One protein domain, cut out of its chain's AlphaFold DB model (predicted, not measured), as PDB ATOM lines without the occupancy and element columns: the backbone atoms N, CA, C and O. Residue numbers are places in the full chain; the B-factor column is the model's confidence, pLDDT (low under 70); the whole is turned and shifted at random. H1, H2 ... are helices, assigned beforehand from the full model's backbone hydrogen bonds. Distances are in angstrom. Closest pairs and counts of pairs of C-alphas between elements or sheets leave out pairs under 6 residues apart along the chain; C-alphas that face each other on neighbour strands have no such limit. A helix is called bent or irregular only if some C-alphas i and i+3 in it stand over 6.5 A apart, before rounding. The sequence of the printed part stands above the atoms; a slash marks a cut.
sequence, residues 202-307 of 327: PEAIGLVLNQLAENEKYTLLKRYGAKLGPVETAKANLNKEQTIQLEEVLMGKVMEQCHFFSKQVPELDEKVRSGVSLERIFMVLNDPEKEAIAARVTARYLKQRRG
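Overview. This is residues 202 to 307 of the 327 residues of an uncharacterized protein of Ruficoccus amylovorans (UniProt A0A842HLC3). Seven helices make a compact cluster in which they mostly cross one another: H7 runs through the middle, and H1, H2, H4 and H6 pack round it. The longest helix, H4, runs along one side in the long direction, with H2 and H3 at one end and H5 at the other. The printed part has 106 residues, with the named helices H1 to H7 in chain order and no named strand; the class is all helix. It is compact, with a radius of gyration of the C-alphas of 13.7 A and an elongated outline of 39 by 24 by 23 A.

Arrangement. H1, residues 202 to 210, touches residues 250 to 257 of H4, residues 240 to 260, at a steep tilt of 36 degrees, only just beyond shallow, opposite ways; the closest C-alphas, of Ile 205 and Val 254, are 6.2 A apart. H2, residues 214 to 223, touches H3, residues 230 to 235, with the closest C-alphas, of Asn 215 and Lys 235, 4.9 A apart. H2 also touches residues 243 to 247 of H4, about perpendicular at 83 degrees, closest at C-alphas 219 and 243, 7.1 A. The hub is H7, residues 288 to 305, which touches four helices. Among them is H4, about perpendicular at 75 degrees, with the C-alphas of Met 251 and Val 297 closest at 6.6 A. H7 touches H6, residues 278 to 285, at a steep tilt of 48 degrees, opposite ways, closest at C-alphas 278 and 295, 5.0 A. H5, residues 264 to 273, is close to but not clearly touching H7, closest at C-alphas 269 and 302, 6.8 A. H3 is apart from H7. Every O i to N i+4 pair is within hydrogen-bond range in H1, H2, H3, H4, H5 and H7, and 2 of 4 are in H6. H6 is irregular, but only just: C-alphas 281 and 284 are 6.9 A apart.

Along the chain. H1 begins at C-alpha 202, (168.946, 188.166, 142.923), and measures 12.5 A. H2 measures 14.1 A, H3 8.8 A, H5 14.4 A and H6 12.0 A. H4 measures 30.6 A, from C-alpha 240 at (159.903, 196.960, 167.517). H7 measures 25.5 A and ends at C-alpha 305, (157.479, 201.179, 142.800).

Size, cuts and confidence. The two C-alphas farthest apart, of Pro 230 and Lys 263, are 41.6 A apart. The printed part has no cut. The link from H2 to H3 is short; the other five are tight. The mean pLDDT of the printed part is 95.2, and no printed residue is under 70.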
ATOM      1  N   PRO A 202     169.204 189.040 141.782       97.56
ATOM      2  CA  PRO A 202     168.946 188.166 142.923       97.56
ATOM      3  C   PRO A 202     170.178 187.974 143.813       97.56
ATOM      4  O   PRO A 202     170.090 188.138 145.026       97.56
ATOM      5  N   GLU A 203     171.332 187.716 143.204       98.19
ATOM      6  CA  GLU A 203     172.624 187.565 143.869       98.19
ATOM      7  C   GLU A 203     173.072 188.873 144.535       98.19
ATOM      8  O   GLU A 203     173.574 188.844 145.654       98.19
ATOM      9  N   ALA A 204     172.816 190.030 143.915       97.94
ATOM     10  CA  ALA A 204     173.097 191.338 144.516       97.94
ATOM     11  C   ALA A 204     172.290 191.587 145.794       97.94
ATOM     12  O   ALA A 204     172.826 192.068 146.792       97.94
ATOM     13  N   ILE A 205     171.013 191.206 145.791       97.94
ATOM     14  CA  ILE A 205     170.181 191.236 146.997       97.94
ATOM     15  C   ILE A 205     170.715 190.224 148.018       97.94
ATOM     16  O   ILE A 205     170.830 190.555 149.195       97.94
ATOM     17  N   GLY A 206     171.117 189.029 147.580       97.31
ATOM     18  CA  GLY A 206     171.762 188.026 148.431       97.31
ATOM     19  C   GLY A 206     173.013 188.551 149.146       97.31
ATOM     20  O   GLY A 206     173.155 188.343 150.349       97.31
ATOM     21  N   LEU A 207     173.878 189.296 148.450       96.19
ATOM     22  CA  LEU A 207     175.064 189.922 149.046       96.19
ATOM     23  C   LEU A 207     174.708 190.948 150.124       96.19
ATOM     24  O   LEU A 207     175.348 190.971 151.174       96.19
ATOM     25  N   VAL A 208     173.662 191.754 149.915       96.19
ATOM     26  CA  VAL A 208     173.161 192.669 150.955       96.19
ATOM     27  C   VAL A 208     172.721 191.884 152.196       96.19
ATOM     28  O   VAL A 208     173.025 192.285 153.318       96.19
ATOM     29  N   LEU A 209     172.046 190.747 152.009       96.50
ATOM     30  CA  LEU A 209     171.573 189.906 153.112       96.50
ATOM     31  C   LEU A 209     172.695 189.163 153.843       96.50
ATOM     32  O   LEU A 209     172.543 188.867 155.026       96.50
ATOM     33  N   ASN A 210     173.828 188.903 153.187       94.12
ATOM     34  CA  ASN A 210     175.006 188.322 153.838       94.12
ATOM     35  C   ASN A 210     175.605 189.241 154.916       94.12
ATOM     36  O   ASN A 210     176.325 188.756 155.784       94.12
ATOM     37  N   GLN A 211     175.307 190.544 154.879       91.62
ATOM     38  CA  GLN A 211     175.782 191.512 155.870       91.62
ATOM     39  C   GLN A 211     174.931 191.541 157.149       91.62
ATOM     40  O   GLN A 211     175.299 192.230 158.097       91.62
ATOM     41  N   LEU A 212     173.791 190.841 157.178       95.00
ATOM     42  CA  LEU A 212     172.922 190.804 158.352       95.00
ATOM     43  C   LEU A 212     173.541 189.943 159.454       95.00
ATOM     44  O   LEU A 212     173.909 188.787 159.230       95.00
ATOM     45  N   ALA A 213     173.568 190.474 160.671       95.19
ATOM     46  CA  ALA A 213     173.886 189.683 161.849       95.19
ATOM     47  C   ALA A 213     172.797 188.622 162.106       95.19
ATOM     48  O   ALA A 213     171.643 188.752 161.687       95.19
ATOM     49  N   GLU A 214     173.131 187.551 162.834       95.44
ATOM     50  CA  GLU A 214     172.175 186.463 163.089       95.44
ATOM     51  C   GLU A 214     170.889 186.954 163.772       95.44
ATOM     52  O   GLU A 214     169.790 186.540 163.401       95.44
ATOM     53  N   ASN A 215     171.004 187.850 164.755       96.69
ATOM     54  CA  ASN A 215     169.851 188.409 165.457       96.69
ATOM     55  C   ASN A 215     168.955 189.248 164.532       96.69
ATOM     56  O   ASN A 215     167.731 189.175 164.642       96.69
ATOM     57  N   GLU A 216     169.541 189.997 163.598       97.44
ATOM     58  CA  GLU A 216     168.827 190.763 162.572       97.44
ATOM     59  C   GLU A 216     168.073 189.825 161.624       97.44
ATOM     60  O   GLU A 216     166.857 189.956 161.462       97.44
ATOM     61  N   LYS A 217     168.763 188.809 161.087       97.00
ATOM     62  CA  LYS A 217     168.182 187.780 160.210       97.00
ATOM     63  C   LYS A 217     166.971 187.105 160.859       97.00
ATOM     64  O   LYS A 217     165.883 187.091 160.280       97.00
ATOM     65  N   TYR A 218     167.125 186.580 162.078       97.56
ATOM     66  CA  TYR A 218     166.038 185.878 162.768       97.56
ATOM     67  C   TYR A 218     164.899 186.811 163.190       97.56
ATOM     68  O   TYR A 218     163.736 186.407 163.164       97.56
ATOM     69  N   THR A 219     165.194 188.071 163.519       97.25
ATOM     70  CA  THR A 219     164.152 189.077 163.774       97.25
ATOM     71  C   THR A 219     163.301 189.312 162.525       97.25
ATOM     72  O   THR A 219     162.071 189.283 162.618       97.25
ATOM     73  N   LEU A 220     163.924 189.495 161.356       97.31
ATOM     74  CA  LEU A 220     163.209 189.700 160.093       97.31
ATOM     75  C   LEU A 220     162.385 188.472 159.701       97.31
ATOM     76  O   LEU A 220     161.205 188.604 159.388       97.31
ATOM     77  N   LEU A 221     162.953 187.268 159.804       96.31
ATOM     78  CA  LEU A 221     162.226 186.020 159.548       96.31
ATOM     79  C   LEU A 221     160.983 185.892 160.434       96.31
ATOM     80  O   LEU A 221     159.888 185.631 159.934       96.31
ATOM     81  N   LYS A 222     161.129 186.135 161.744       95.25
ATOM     82  CA  LYS A 222     160.009 186.123 162.694       95.25
ATOM     83  C   LYS A 222     158.945 187.153 162.319       95.25
ATOM     84  O   LYS A 222     157.756 186.841 162.342       95.25
ATOM     85  N   ARG A 223     159.363 188.371 161.960       93.50
ATOM     86  CA  ARG A 223     158.470 189.453 161.526       93.50
ATOM     87  C   ARG A 223     157.715 189.104 160.246       93.50
ATOM     88  O   ARG A 223     156.529 189.398 160.158       93.50
ATOM     89  N   TYR A 224     158.360 188.422 159.306       93.50
ATOM     90  CA  TYR A 224     157.750 187.947 158.060       93.50
ATOM     91  C   TYR A 224     156.944 186.649 158.210       93.50
ATOM     92  O   TYR A 224     156.464 186.102 157.216       93.50
ATOM     93  N   GLY A 225     156.755 186.171 159.444       90.94
ATOM     94  CA  GLY A 225     155.902 185.026 159.755       90.94
ATOM     95  C   GLY A 225     156.560 183.664 159.538       90.94
ATOM     96  O   GLY A 225     155.850 182.659 159.466       90.94
ATOM     97  N   ALA A 226     157.890 183.598 159.433       91.62
ATOM     98  CA  ALA A 226     158.604 182.328 159.389       91.62
ATOM     99  C   ALA A 226     158.437 181.565 160.713       91.62
ATOM    100  O   ALA A 226     158.439 182.145 161.803       91.62
ATOM    101  N   LYS A 227     158.309 180.239 160.619       91.88
ATOM    102  CA  LYS A 227     158.294 179.360 161.792       91.88
ATOM    103  C   LYS A 227     159.732 179.108 162.226       91.88
ATOM    104  O   LYS A 227     160.453 178.409 161.527       91.88
ATOM    105  N   LEU A 228     160.110 179.671 163.366       93.19
ATOM    106  CA  LEU A 228     161.445 179.533 163.939       93.19
ATOM    107  C   LEU A 228     161.460 178.498 165.066       93.19
ATOM    108  O   LEU A 228     160.496 178.370 165.826       93.19
ATOM    109  N   GLY A 229     162.577 177.790 165.204       94.19
ATOM    110  CA  GLY A 229     162.857 176.945 166.357       94.19
ATOM    111  C   GLY A 229     163.116 177.762 167.634       94.19
ATOM    112  O   GLY A 229     163.245 178.990 167.589       94.19
ATOM    113  N   PRO A 230     163.234 177.108 168.806       95.19
ATOM    114  CA  PRO A 230     163.461 177.802 170.078       95.19
ATOM    115  C   PRO A 230     164.750 178.638 170.107       95.19
ATOM    116  O   PRO A 230     164.745 179.758 170.613       95.19
ATOM    117  N   VAL A 231     165.840 178.118 169.529       94.94
ATOM    118  CA  VAL A 231     167.151 178.792 169.490       94.94
ATOM    119  C   VAL A 231     167.100 180.045 168.613       94.94
ATOM    120  O   VAL A 231     167.505 181.123 169.037       94.94
ATOM    121  N   GLU A 232     166.549 179.924 167.409       94.88
ATOM    122  CA  GLU A 232     166.385 181.026 166.453       94.88
ATOM    123  C   GLU A 232     165.448 182.104 167.012       94.88
ATOM    124  O   GLU A 232     165.734 183.298 166.940       94.88
ATOM    125  N   THR A 233     164.362 181.682 167.666       94.06
ATOM    126  CA  THR A 233     163.424 182.587 168.340       94.06
ATOM    127  C   THR A 233     164.095 183.373 169.466       94.06
ATOM    128  O   THR A 233     163.761 184.541 169.659       94.06
ATOM    129  N   ALA A 234     165.036 182.764 170.197       95.06
ATOM    130  CA  ALA A 234     165.808 183.444 171.235       95.06
ATOM    131  C   ALA A 234     166.810 184.456 170.653       95.06
ATOM    132  O   ALA A 234     167.033 185.507 171.253       95.06
ATOM    133  N   LYS A 235     167.378 184.172 169.472       96.06
ATOM    134  CA  LYS A 235     168.246 185.109 168.740       96.06
ATOM    135  C   LYS A 235     167.469 186.286 168.131       96.06
ATOM    136  O   LYS A 235     168.035 187.366 167.994       96.06
ATOM    137  N   ALA A 236     166.185 186.116 167.804       95.31
ATOM    138  CA  ALA A 236     165.288 187.171 167.312       95.31
ATOM    139  C   ALA A 236     164.888 188.169 168.423       95.31
ATOM    140  O   ALA A 236     163.744 188.174 168.897       95.31
ATOM    141  N   ASN A 237     165.850 188.979 168.867       95.31
ATOM    142  CA  ASN A 237     165.774 189.768 170.099       95.31
ATOM    143  C   ASN A 237     165.683 191.290 169.898       95.31
ATOM    144  O   ASN A 237     165.649 192.023 170.888       95.31
ATOM    145  N   LEU A 238     165.623 191.774 168.655       96.81
ATOM    146  CA  LEU A 238     165.442 193.201 168.405       96.81
ATOM    147  C   LEU A 238     164.041 193.647 168.828       96.81
ATOM    148  O   LEU A 238     163.042 192.946 168.636       96.81
ATOM    149  N   ASN A 239     163.957 194.849 169.392       96.00
ATOM    150  CA  ASN A 239     162.676 195.451 169.733       96.00
ATOM    151  C   ASN A 239     161.963 195.997 168.476       96.00
ATOM    152  O   ASN A 239     162.503 195.999 167.367       96.00
ATOM    153  N   LYS A 240     160.722 196.473 168.638       95.12
ATOM    154  CA  LYS A 240     159.903 196.960 167.517       95.12
ATOM    155  C   LYS A 240     160.561 198.113 166.747       95.12
ATOM    156  O   LYS A 240     160.482 198.117 165.523       95.12
ATOM    157  N   GLU A 241     161.163 199.067 167.449       96.69
ATOM    158  CA  GLU A 241     161.793 200.252 166.858       96.69
ATOM    159  C   GLU A 241     163.061 199.872 166.088       96.69
ATOM    160  O   GLU A 241     163.170 200.177 164.905       96.69
ATOM    161  N   GLN A 242     163.935 199.074 166.706       97.12
ATOM    162  CA  GLN A 242     165.128 198.514 166.063       97.12
ATOM    163  C   GLN A 242     164.773 197.692 164.820       97.12
ATOM    164  O   GLN A 242     165.459 197.768 163.807       97.12
ATOM    165  N   THR A 243     163.680 196.927 164.874       96.75
ATOM    166  CA  THR A 243     163.228 196.132 163.727       96.75
ATOM    167  C   THR A 243     162.755 197.015 162.571       96.75
ATOM    168  O   THR A 243     163.033 196.702 161.420       96.75
ATOM    169  N   ILE A 244     162.042 198.112 162.856       95.62
ATOM    170  CA  ILE A 244     161.612 199.069 161.822       95.62
ATOM    171  C   ILE A 244     162.834 199.737 161.190       95.62
ATOM    172  O   ILE A 244     162.943 199.763 159.968       95.62
ATOM    173  N   GLN A 245     163.779 200.200 162.010       96.69
ATOM    174  CA  GLN A 245     165.013 200.818 161.527       96.69
ATOM    175  C   GLN A 245     165.833 199.850 160.661       96.69
ATOM    176  O   GLN A 245     166.319 200.232 159.598       96.69
ATOM    177  N   LEU A 246     165.948 198.585 161.075       97.12
ATOM    178  CA  LEU A 246     166.605 197.540 160.292       97.12
ATOM    179  C   LEU A 246     165.937 197.354 158.923       97.12
ATOM    180  O   LEU A 246     166.630 197.276 157.911       97.12
ATOM    181  N   GLU A 247     164.603 197.300 158.872       95.44
ATOM    182  CA  GLU A 247     163.868 197.190 157.609       95.44
ATOM    183  C   GLU A 247     164.081 198.404 156.703       95.44
ATOM    184  O   GLU A 247     164.220 198.227 155.497       95.44
ATOM    185  N   GLU A 248     164.112 199.619 157.252       95.50
ATOM    186  CA  GLU A 248     164.369 200.843 156.486       95.50
ATOM    187  C   GLU A 248     165.781 200.854 155.895       95.50
ATOM    188  O   GLU A 248     165.945 201.114 154.702       95.50
ATOM    189  N   VAL A 249     166.794 200.499 156.693       95.88
ATOM    190  CA  VAL A 249     168.188 200.396 156.235       95.88
ATOM    191  C   VAL A 249     168.329 199.318 155.161       95.88
ATOM    192  O   VAL A 249     168.923 199.563 154.109       95.88
ATOM    193  N   LEU A 250     167.762 198.133 155.396       96.56
ATOM    194  CA  LEU A 250     167.803 197.029 154.441       96.56
ATOM    195  C   LEU A 250     167.101 197.399 153.131       96.56
ATOM    196  O   LEU A 250     167.633 197.159 152.047       96.56
ATOM    197  N   MET A 251     165.929 198.025 153.227       95.88
ATOM    198  CA  MET A 251     165.185 198.514 152.075       95.88
ATOM    199  C   MET A 251     165.989 199.561 151.296       95.88
ATOM    200  O   MET A 251     166.045 199.484 150.072       95.88
ATOM    201  N   GLY A 252     166.666 200.485 151.987       95.81
ATOM    202  CA  GLY A 252     167.608 201.439 151.395       95.81
ATOM    203  C   GLY A 252     168.671 200.756 150.536       95.81
ATOM    204  O   GLY A 252     168.781 201.040 149.343       95.81
ATOM    205  N   LYS A 253     169.377 199.774 151.108       95.56
ATOM    206  CA  LYS A 253     170.405 199.000 150.393       95.56
ATOM    207  C   LYS A 253     169.838 198.244 149.185       95.56
ATOM    208  O   LYS A 253     170.442 198.247 148.114       95.56
ATOM    209  N   VAL A 254     168.666 197.619 149.318       95.75
ATOM    210  CA  VAL A 254     168.015 196.913 148.197       95.75
ATOM    211  C   VAL A 254     167.580 197.884 147.097       95.75
ATOM    212  O   VAL A 254     167.731 197.568 145.918       95.75
ATOM    213  N   MET A 255     167.089 199.077 147.441       95.62
ATOM    214  CA  MET A 255     166.751 200.105 146.452       95.62
ATOM    215  C   MET A 255     167.975 200.557 145.653       95.62
ATOM    216  O   MET A 255     167.868 200.703 144.436       95.62
ATOM    217  N   GLU A 256     169.130 200.734 146.296       95.56
ATOM    218  CA  GLU A 256     170.378 201.072 145.603       95.56
ATOM    219  C   GLU A 256     170.795 199.979 144.609       95.56
ATOM    220  O   GLU A 256     171.110 200.287 143.456       95.56
ATOM    221  N   GLN A 257     170.712 198.705 145.012       95.69
ATOM    222  CA  GLN A 257     170.969 197.575 144.113       95.69
ATOM    223  C   GLN A 257     169.988 197.578 142.935       95.69
ATOM    224  O   GLN A 257     170.390 197.523 141.776       95.69
ATOM    225  N   CYS A 258     168.691 197.720 143.199       95.44
ATOM    226  CA  CYS A 258     167.671 197.795 142.157       95.44
ATOM    227  C   CYS A 258     167.854 198.997 141.214       95.44
ATOM    228  O   CYS A 258     167.509 198.906 140.035       95.44
ATOM    229  N   HIS A 259     168.382 200.119 141.709       95.44
ATOM    230  CA  HIS A 259     168.713 201.275 140.883       95.44
ATOM    231  C   HIS A 259     169.883 200.967 139.941       95.44
ATOM    232  O   HIS A 259     169.796 201.242 138.743       95.44
ATOM    233  N   PHE A 260     170.940 200.331 140.449       95.06
ATOM    234  CA  PHE A 260     172.072 199.904 139.628       95.06
ATOM    235  C   PHE A 260     171.652 198.860 138.579       95.06
ATOM    236  O   PHE A 260     171.878 199.033 137.383       95.06
ATOM    237  N   PHE A 261     170.915 197.830 138.996       96.25
ATOM    238  CA  PHE A 261     170.349 196.793 138.130       96.25
ATOM    239  C   PHE A 261     169.022 197.217 137.471       96.25
ATOM    240  O   PHE A 261     168.146 196.385 137.214       96.25
ATOM    241  N   SER A 262     168.857 198.504 137.151       94.75
ATOM    242  CA  SER A 262     167.605 199.078 136.625       94.75
ATOM    243  C   SER A 262     167.068 198.393 135.365       94.75
ATOM    244  O   SER A 262     165.858 198.406 135.148       94.75
ATOM    245  N   LYS A 263     167.933 197.758 134.563       94.50
ATOM    246  CA  LYS A 263     167.543 196.963 133.387       94.50
ATOM    247  C   LYS A 263     166.877 195.627 133.751       94.50
ATOM    248  O   LYS A 263     165.983 195.197 133.036       94.50
ATOM    249  N   GLN A 264     167.259 195.004 134.869       96.19
ATOM    250  CA  GLN A 264     166.712 193.710 135.313       96.19
ATOM    251  C   GLN A 264     165.424 193.864 136.131       96.19
ATOM    252  O   GLN A 264     164.603 192.949 136.175       96.19
ATOM    253  N   VAL A 265     165.209 195.021 136.773       96.12
ATOM    254  CA  VAL A 265     164.013 195.245 137.603       96.12
ATOM    255  C   VAL A 265     162.696 195.125 136.814       96.12
ATOM    256  O   VAL A 265     161.791 194.467 137.320       96.12
ATOM    257  N   PRO A 266     162.530 195.702 135.604       95.00
ATOM    258  CA  PRO A 266     161.318 195.508 134.807       95.00
ATOM    259  C   PRO A 266     161.052 194.041 134.456       95.00
ATOM    260  O   PRO A 266     159.907 193.602 134.503       95.00
ATOM    261  N   GLU A 267     162.097 193.271 134.144       95.38
ATOM    262  CA  GLU A 267     161.968 191.842 133.838       95.38
ATOM    263  C   GLU A 267     161.529 191.036 135.064       95.38
ATOM    264  O   GLU A 267     160.688 190.142 134.965       95.38
ATOM    265  N   LEU A 268     162.084 191.363 136.232       95.62
ATOM    266  CA  LEU A 268     161.665 190.807 137.513       95.62
ATOM    267  C   LEU A 268     160.195 191.136 137.803       95.62
ATOM    268  O   LEU A 268     159.417 190.244 138.139       95.62
ATOM    269  N   ASP A 269     159.805 192.400 137.633       95.12
ATOM    270  CA  ASP A 269     158.435 192.863 137.850       95.12
ATOM    271  C   ASP A 269     157.442 192.127 136.936       95.12
ATOM    272  O   ASP A 269     156.393 191.671 137.396       95.12
ATOM    273  N   GLU A 270     157.799 191.936 135.662       95.06
ATOM    274  CA  GLU A 270     156.999 191.190 134.689       95.06
ATOM    275  C   GLU A 270     156.858 189.708 135.043       95.06
ATOM    276  O   GLU A 270     155.754 189.160 135.000       95.06
ATOM    277  N   LYS A 271     157.945 189.051 135.460       95.06
ATOM    278  CA  LYS A 271     157.896 187.659 135.936       95.06
ATOM    279  C   LYS A 271     156.924 187.506 137.103       95.06
ATOM    280  O   LYS A 271     156.109 186.589 137.114       95.06
ATOM    281  N   VAL A 272     156.952 188.438 138.053       95.44
ATOM    282  CA  VAL A 272     156.021 188.414 139.188       95.44
ATOM    283  C   VAL A 272     154.577 188.633 138.732       95.44
ATOM    284  O   VAL A 272     153.680 187.919 139.178       95.44
ATOM    285  N   ARG A 273     154.323 189.576 137.814       93.50
ATOM    286  CA  ARG A 273     152.971 189.826 137.269       93.50
ATOM    287  C   ARG A 273     152.415 188.657 136.459       93.50
ATOM    288  O   ARG A 273     151.214 188.414 136.506       93.50
ATOM    289  N   SER A 274     153.277 187.919 135.768       94.62
ATOM    290  CA  SER A 274     152.917 186.690 135.044       94.62
ATOM    291  C   SER A 274     152.745 185.463 135.952       94.62
ATOM    292  O   SER A 274     152.456 184.374 135.461       94.62
ATOM    293  N   GLY A 275     152.860 185.631 137.274       93.81
ATOM    294  CA  GLY A 275     152.552 184.599 138.265       93.81
ATOM    295  C   GLY A 275     153.758 183.800 138.761       93.81
ATOM    296  O   GLY A 275     153.580 182.844 139.516       93.81
ATOM    297  N   VAL A 276     154.987 184.169 138.382       95.88
ATOM    298  CA  VAL A 276     156.192 183.569 138.970       95.88
ATOM    299  C   VAL A 276     156.365 184.104 140.388       95.88
ATOM    300  O   VAL A 276     156.474 185.309 140.600       95.88
ATOM    301  N   SER A 277     156.403 183.209 141.373       95.81
ATOM    302  CA  SER A 277     156.600 183.613 142.764       95.81
ATOM    303  C   SER A 277     158.027 184.126 143.000       95.81
ATOM    304  O   SER A 277     158.980 183.669 142.360       95.81
ATOM    305  N   LEU A 278     158.189 185.078 143.922       95.38
ATOM    306  CA  LEU A 278     159.506 185.624 144.262       95.38
ATOM    307  C   LEU A 278     160.397 184.570 144.925       95.38
ATOM    308  O   LEU A 278     161.595 184.557 144.677       95.38
ATOM    309  N   GLU A 279     159.817 183.639 145.679       93.38
ATOM    310  CA  GLU A 279     160.533 182.502 146.262       93.38
ATOM    311  C   GLU A 279     161.243 181.708 145.163       93.38
ATOM    312  O   GLU A 279     162.444 181.479 145.249       93.38
ATOM    313  N   ARG A 280     160.541 181.394 144.064       95.31
ATOM    314  CA  ARG A 280     161.132 180.688 142.919       95.31
ATOM    315  C   ARG A 280     162.263 181.476 142.256       95.31
ATOM    316  O   ARG A 280     163.194 180.874 141.732       95.31
ATOM    317  N   ILE A 281     162.173 182.804 142.239       96.06
ATOM    318  CA  ILE A 281     163.212 183.670 141.666       96.06
ATOM    319  C   ILE A 281     164.467 183.664 142.543       96.06
ATOM    320  O   ILE A 281     165.573 183.639 142.008       96.06
ATOM    321  N   PHE A 282     164.297 183.656 143.866       97.56
ATOM    322  CA  PHE A 282     165.403 183.700 144.817       97.56
ATOM    323  C   PHE A 282     166.004 182.337 145.166       97.56
ATOM    324  O   PHE A 282     167.112 182.344 145.683       97.56
ATOM    325  N   MET A 283     165.388 181.200 144.807       96.19
ATOM    326  CA  MET A 283     165.953 179.839 144.987       96.19
ATOM    327  C   MET A 283     167.418 179.683 144.541       96.19
ATOM    328  O   MET A 283     168.128 178.782 144.973       96.19
ATOM    329  N   VAL A 284     167.873 180.551 143.640       95.00
ATOM    330  CA  VAL A 284     169.260 180.633 143.167       95.00
ATOM    331  C   VAL A 284     170.268 180.970 144.274       95.00
ATOM    332  O   VAL A 284     171.450 180.689 144.112       95.00
ATOM    333  N   LEU A 285     169.812 181.547 145.391       95.69
ATOM    334  CA  LEU A 285     170.632 181.863 146.560       95.69
ATOM    335  C   LEU A 285     170.998 180.621 147.383       95.69
ATOM    336  O   LEU A 285     171.966 180.679 148.140       95.69
ATOM    337  N   ASN A 286     170.263 179.513 147.218       94.88
ATOM    338  CA  ASN A 286     170.499 178.231 147.884       94.88
ATOM    339  C   ASN A 286     170.610 178.352 149.419       94.88
ATOM    340  O   ASN A 286     171.456 177.726 150.061       94.88
ATOM    341  N   ASP A 287     169.762 179.198 149.997       94.69
ATOM    342  CA  ASP A 287     169.700 179.496 151.425       94.69
ATOM    343  C   ASP A 287     168.248 179.880 151.762       94.69
ATOM    344  O   ASP A 287     167.846 181.023 151.522       94.69
ATOM    345  N   PRO A 288     167.440 178.947 152.306       93.88
ATOM    346  CA  PRO A 288     166.003 179.155 152.503       93.88
ATOM    347  C   PRO A 288     165.654 180.382 153.354       93.88
ATOM    348  O   PRO A 288     164.608 181.006 153.170       93.88
ATOM    349  N   GLU A 289     166.523 180.739 154.299       94.31
ATOM    350  CA  GLU A 289     166.327 181.893 155.169       94.31
ATOM    351  C   GLU A 289     166.563 183.196 154.401       94.31
ATOM    352  O   GLU A 289     165.738 184.114 154.462       94.31
ATOM    353  N   LYS A 290     167.652 183.269 153.626       95.25
ATOM    354  CA  LYS A 290     167.926 184.430 152.765       95.25
ATOM    355  C   LYS A 290     166.888 184.570 151.665       95.25
ATOM    356  O   LYS A 290     166.438 185.680 151.408       95.25
ATOM    357  N   GLU A 291     166.464 183.466 151.061       96.62
ATOM    358  CA  GLU A 291     165.414 183.426 150.042       96.62
ATOM    359  C   GLU A 291     164.110 184.048 150.545       96.62
ATOM    360  O   GLU A 291     163.522 184.899 149.872       96.62
ATOM    361  N   ALA A 292     163.688 183.679 151.758       95.69
ATOM    362  CA  ALA A 292     162.475 184.205 152.370       95.69
ATOM    363  C   ALA A 292     162.561 185.718 152.627       95.69
ATOM    364  O   ALA A 292     161.619 186.455 152.320       95.69
ATOM    365  N   ILE A 293     163.689 186.203 153.159       97.44
ATOM    366  CA  ILE A 293     163.900 187.639 153.395       97.44
ATOM    367  C   ILE A 293     163.966 188.394 152.061       97.44
ATOM    368  O   ILE A 293     163.283 189.406 151.894       97.44
ATOM    369  N   ALA A 294     164.733 187.886 151.091       97.62
ATOM    370  CA  ALA A 294     164.895 188.492 149.773       97.62
ATOM    371  C   ALA A 294     163.551 188.638 149.054       97.62
ATOM    372  O   ALA A 294     163.230 189.720 148.555       97.62
ATOM    373  N   ALA A 295     162.726 187.587 149.069       96.81
ATOM    374  CA  ALA A 295     161.388 187.612 148.491       96.81
ATOM    375  C   ALA A 295     160.511 188.694 149.140       96.81
ATOM    376  O   ALA A 295     159.850 189.456 148.433       96.81
ATOM    377  N   ARG A 296     160.537 188.827 150.471       96.06
ATOM    378  CA  ARG A 296     159.714 189.803 151.205       96.06
ATOM    379  C   ARG A 296     160.127 191.246 150.946       96.06
ATOM    380  O   ARG A 296     159.279 192.065 150.593       96.06
ATOM    381  N   VAL A 297     161.417 191.551 151.059       95.94
ATOM    382  CA  VAL A 297     161.927 192.913 150.831       95.94
ATOM    383  C   VAL A 297     161.726 193.325 149.371       95.94
ATOM    384  O   VAL A 297     161.282 194.437 149.087       95.94
ATOM    385  N   THR A 298     161.939 192.402 148.433       96.19
ATOM    386  CA  THR A 298     161.706 192.658 147.005       96.19
ATOM    387  C   THR A 298     160.226 192.854 146.692       96.19
ATOM    388  O   THR A 298     159.878 193.757 145.935       96.19
ATOM    389  N   ALA A 299     159.329 192.066 147.297       94.75
ATOM    390  CA  ALA A 299     157.887 192.257 147.144       94.75
ATOM    391  C   ALA A 299     157.464 193.666 147.582       94.75
ATOM    392  O   ALA A 299     156.706 194.334 146.876       94.75
ATOM    393  N   ARG A 300     157.993 194.128 148.720       94.44
ATOM    394  CA  ARG A 300     157.765 195.478 149.240       94.44
ATOM    395  C   ARG A 300     158.286 196.550 148.281       94.44
ATOM    396  O   ARG A 300     157.542 197.468 147.942       94.44
ATOM    397  N   TYR A 301     159.510 196.395 147.775       94.88
ATOM    398  CA  TYR A 301     160.080 197.287 146.760       94.88
ATOM    399  C   TYR A 301     159.208 197.392 145.504       94.88
ATOM    400  O   TYR A 301     158.883 198.496 145.065       94.88
ATOM    401  N   LEU A 302     158.771 196.259 144.948       94.44
ATOM    402  CA  LEU A 302     157.921 196.255 143.757       94.44
ATOM    403  C   LEU A 302     156.551 196.892 144.032       94.44
ATOM    404  O   LEU A 302     156.054 197.641 143.192       94.44
ATOM    405  N   LYS A 303     155.950 196.667 145.210       92.06
ATOM    406  CA  LYS A 303     154.708 197.350 145.618       92.06
ATOM    407  C   LYS A 303     154.888 198.869 145.671       92.06
ATOM    408  O   LYS A 303     154.104 199.581 145.044       92.06
ATOM    409  N   GLN A 304     155.940 199.355 146.335       90.25
ATOM    410  CA  GLN A 304     156.241 200.789 146.432       90.25
ATOM    411  C   GLN A 304     156.471 201.414 145.052       90.25
ATOM    412  O   GLN A 304     155.886 202.448 144.737       90.25
ATOM    413  N   ARG A 305     157.240 200.744 144.185       88.31
ATOM    414  CA  ARG A 305     157.479 201.179 142.800       88.31
ATOM    415  C   ARG A 305     156.188 201.291 141.982       88.31
ATOM    416  O   ARG A 305     156.091 202.148 141.110       88.31
ATOM    417  N   ARG A 306     155.201 200.434 142.253       89.38
ATOM    418  CA  ARG A 306     153.877 200.451 141.607       89.38
ATOM    419  C   ARG A 306     152.905 201.458 142.243       89.38
ATOM    420  O   ARG A 306     151.780 201.571 141.771       89.38
ATOM    421  N   GLY A 307     153.302 202.159 143.308       84.69
ATOM    422  CA  GLY A 307     152.420 203.057 144.059       84.69
ATOM    423  C   GLY A 307     151.338 202.330 144.866       84.69
ATOM    424  O   GLY A 307     150.297 202.913 145.157       84.69
TER     425      GLY A 307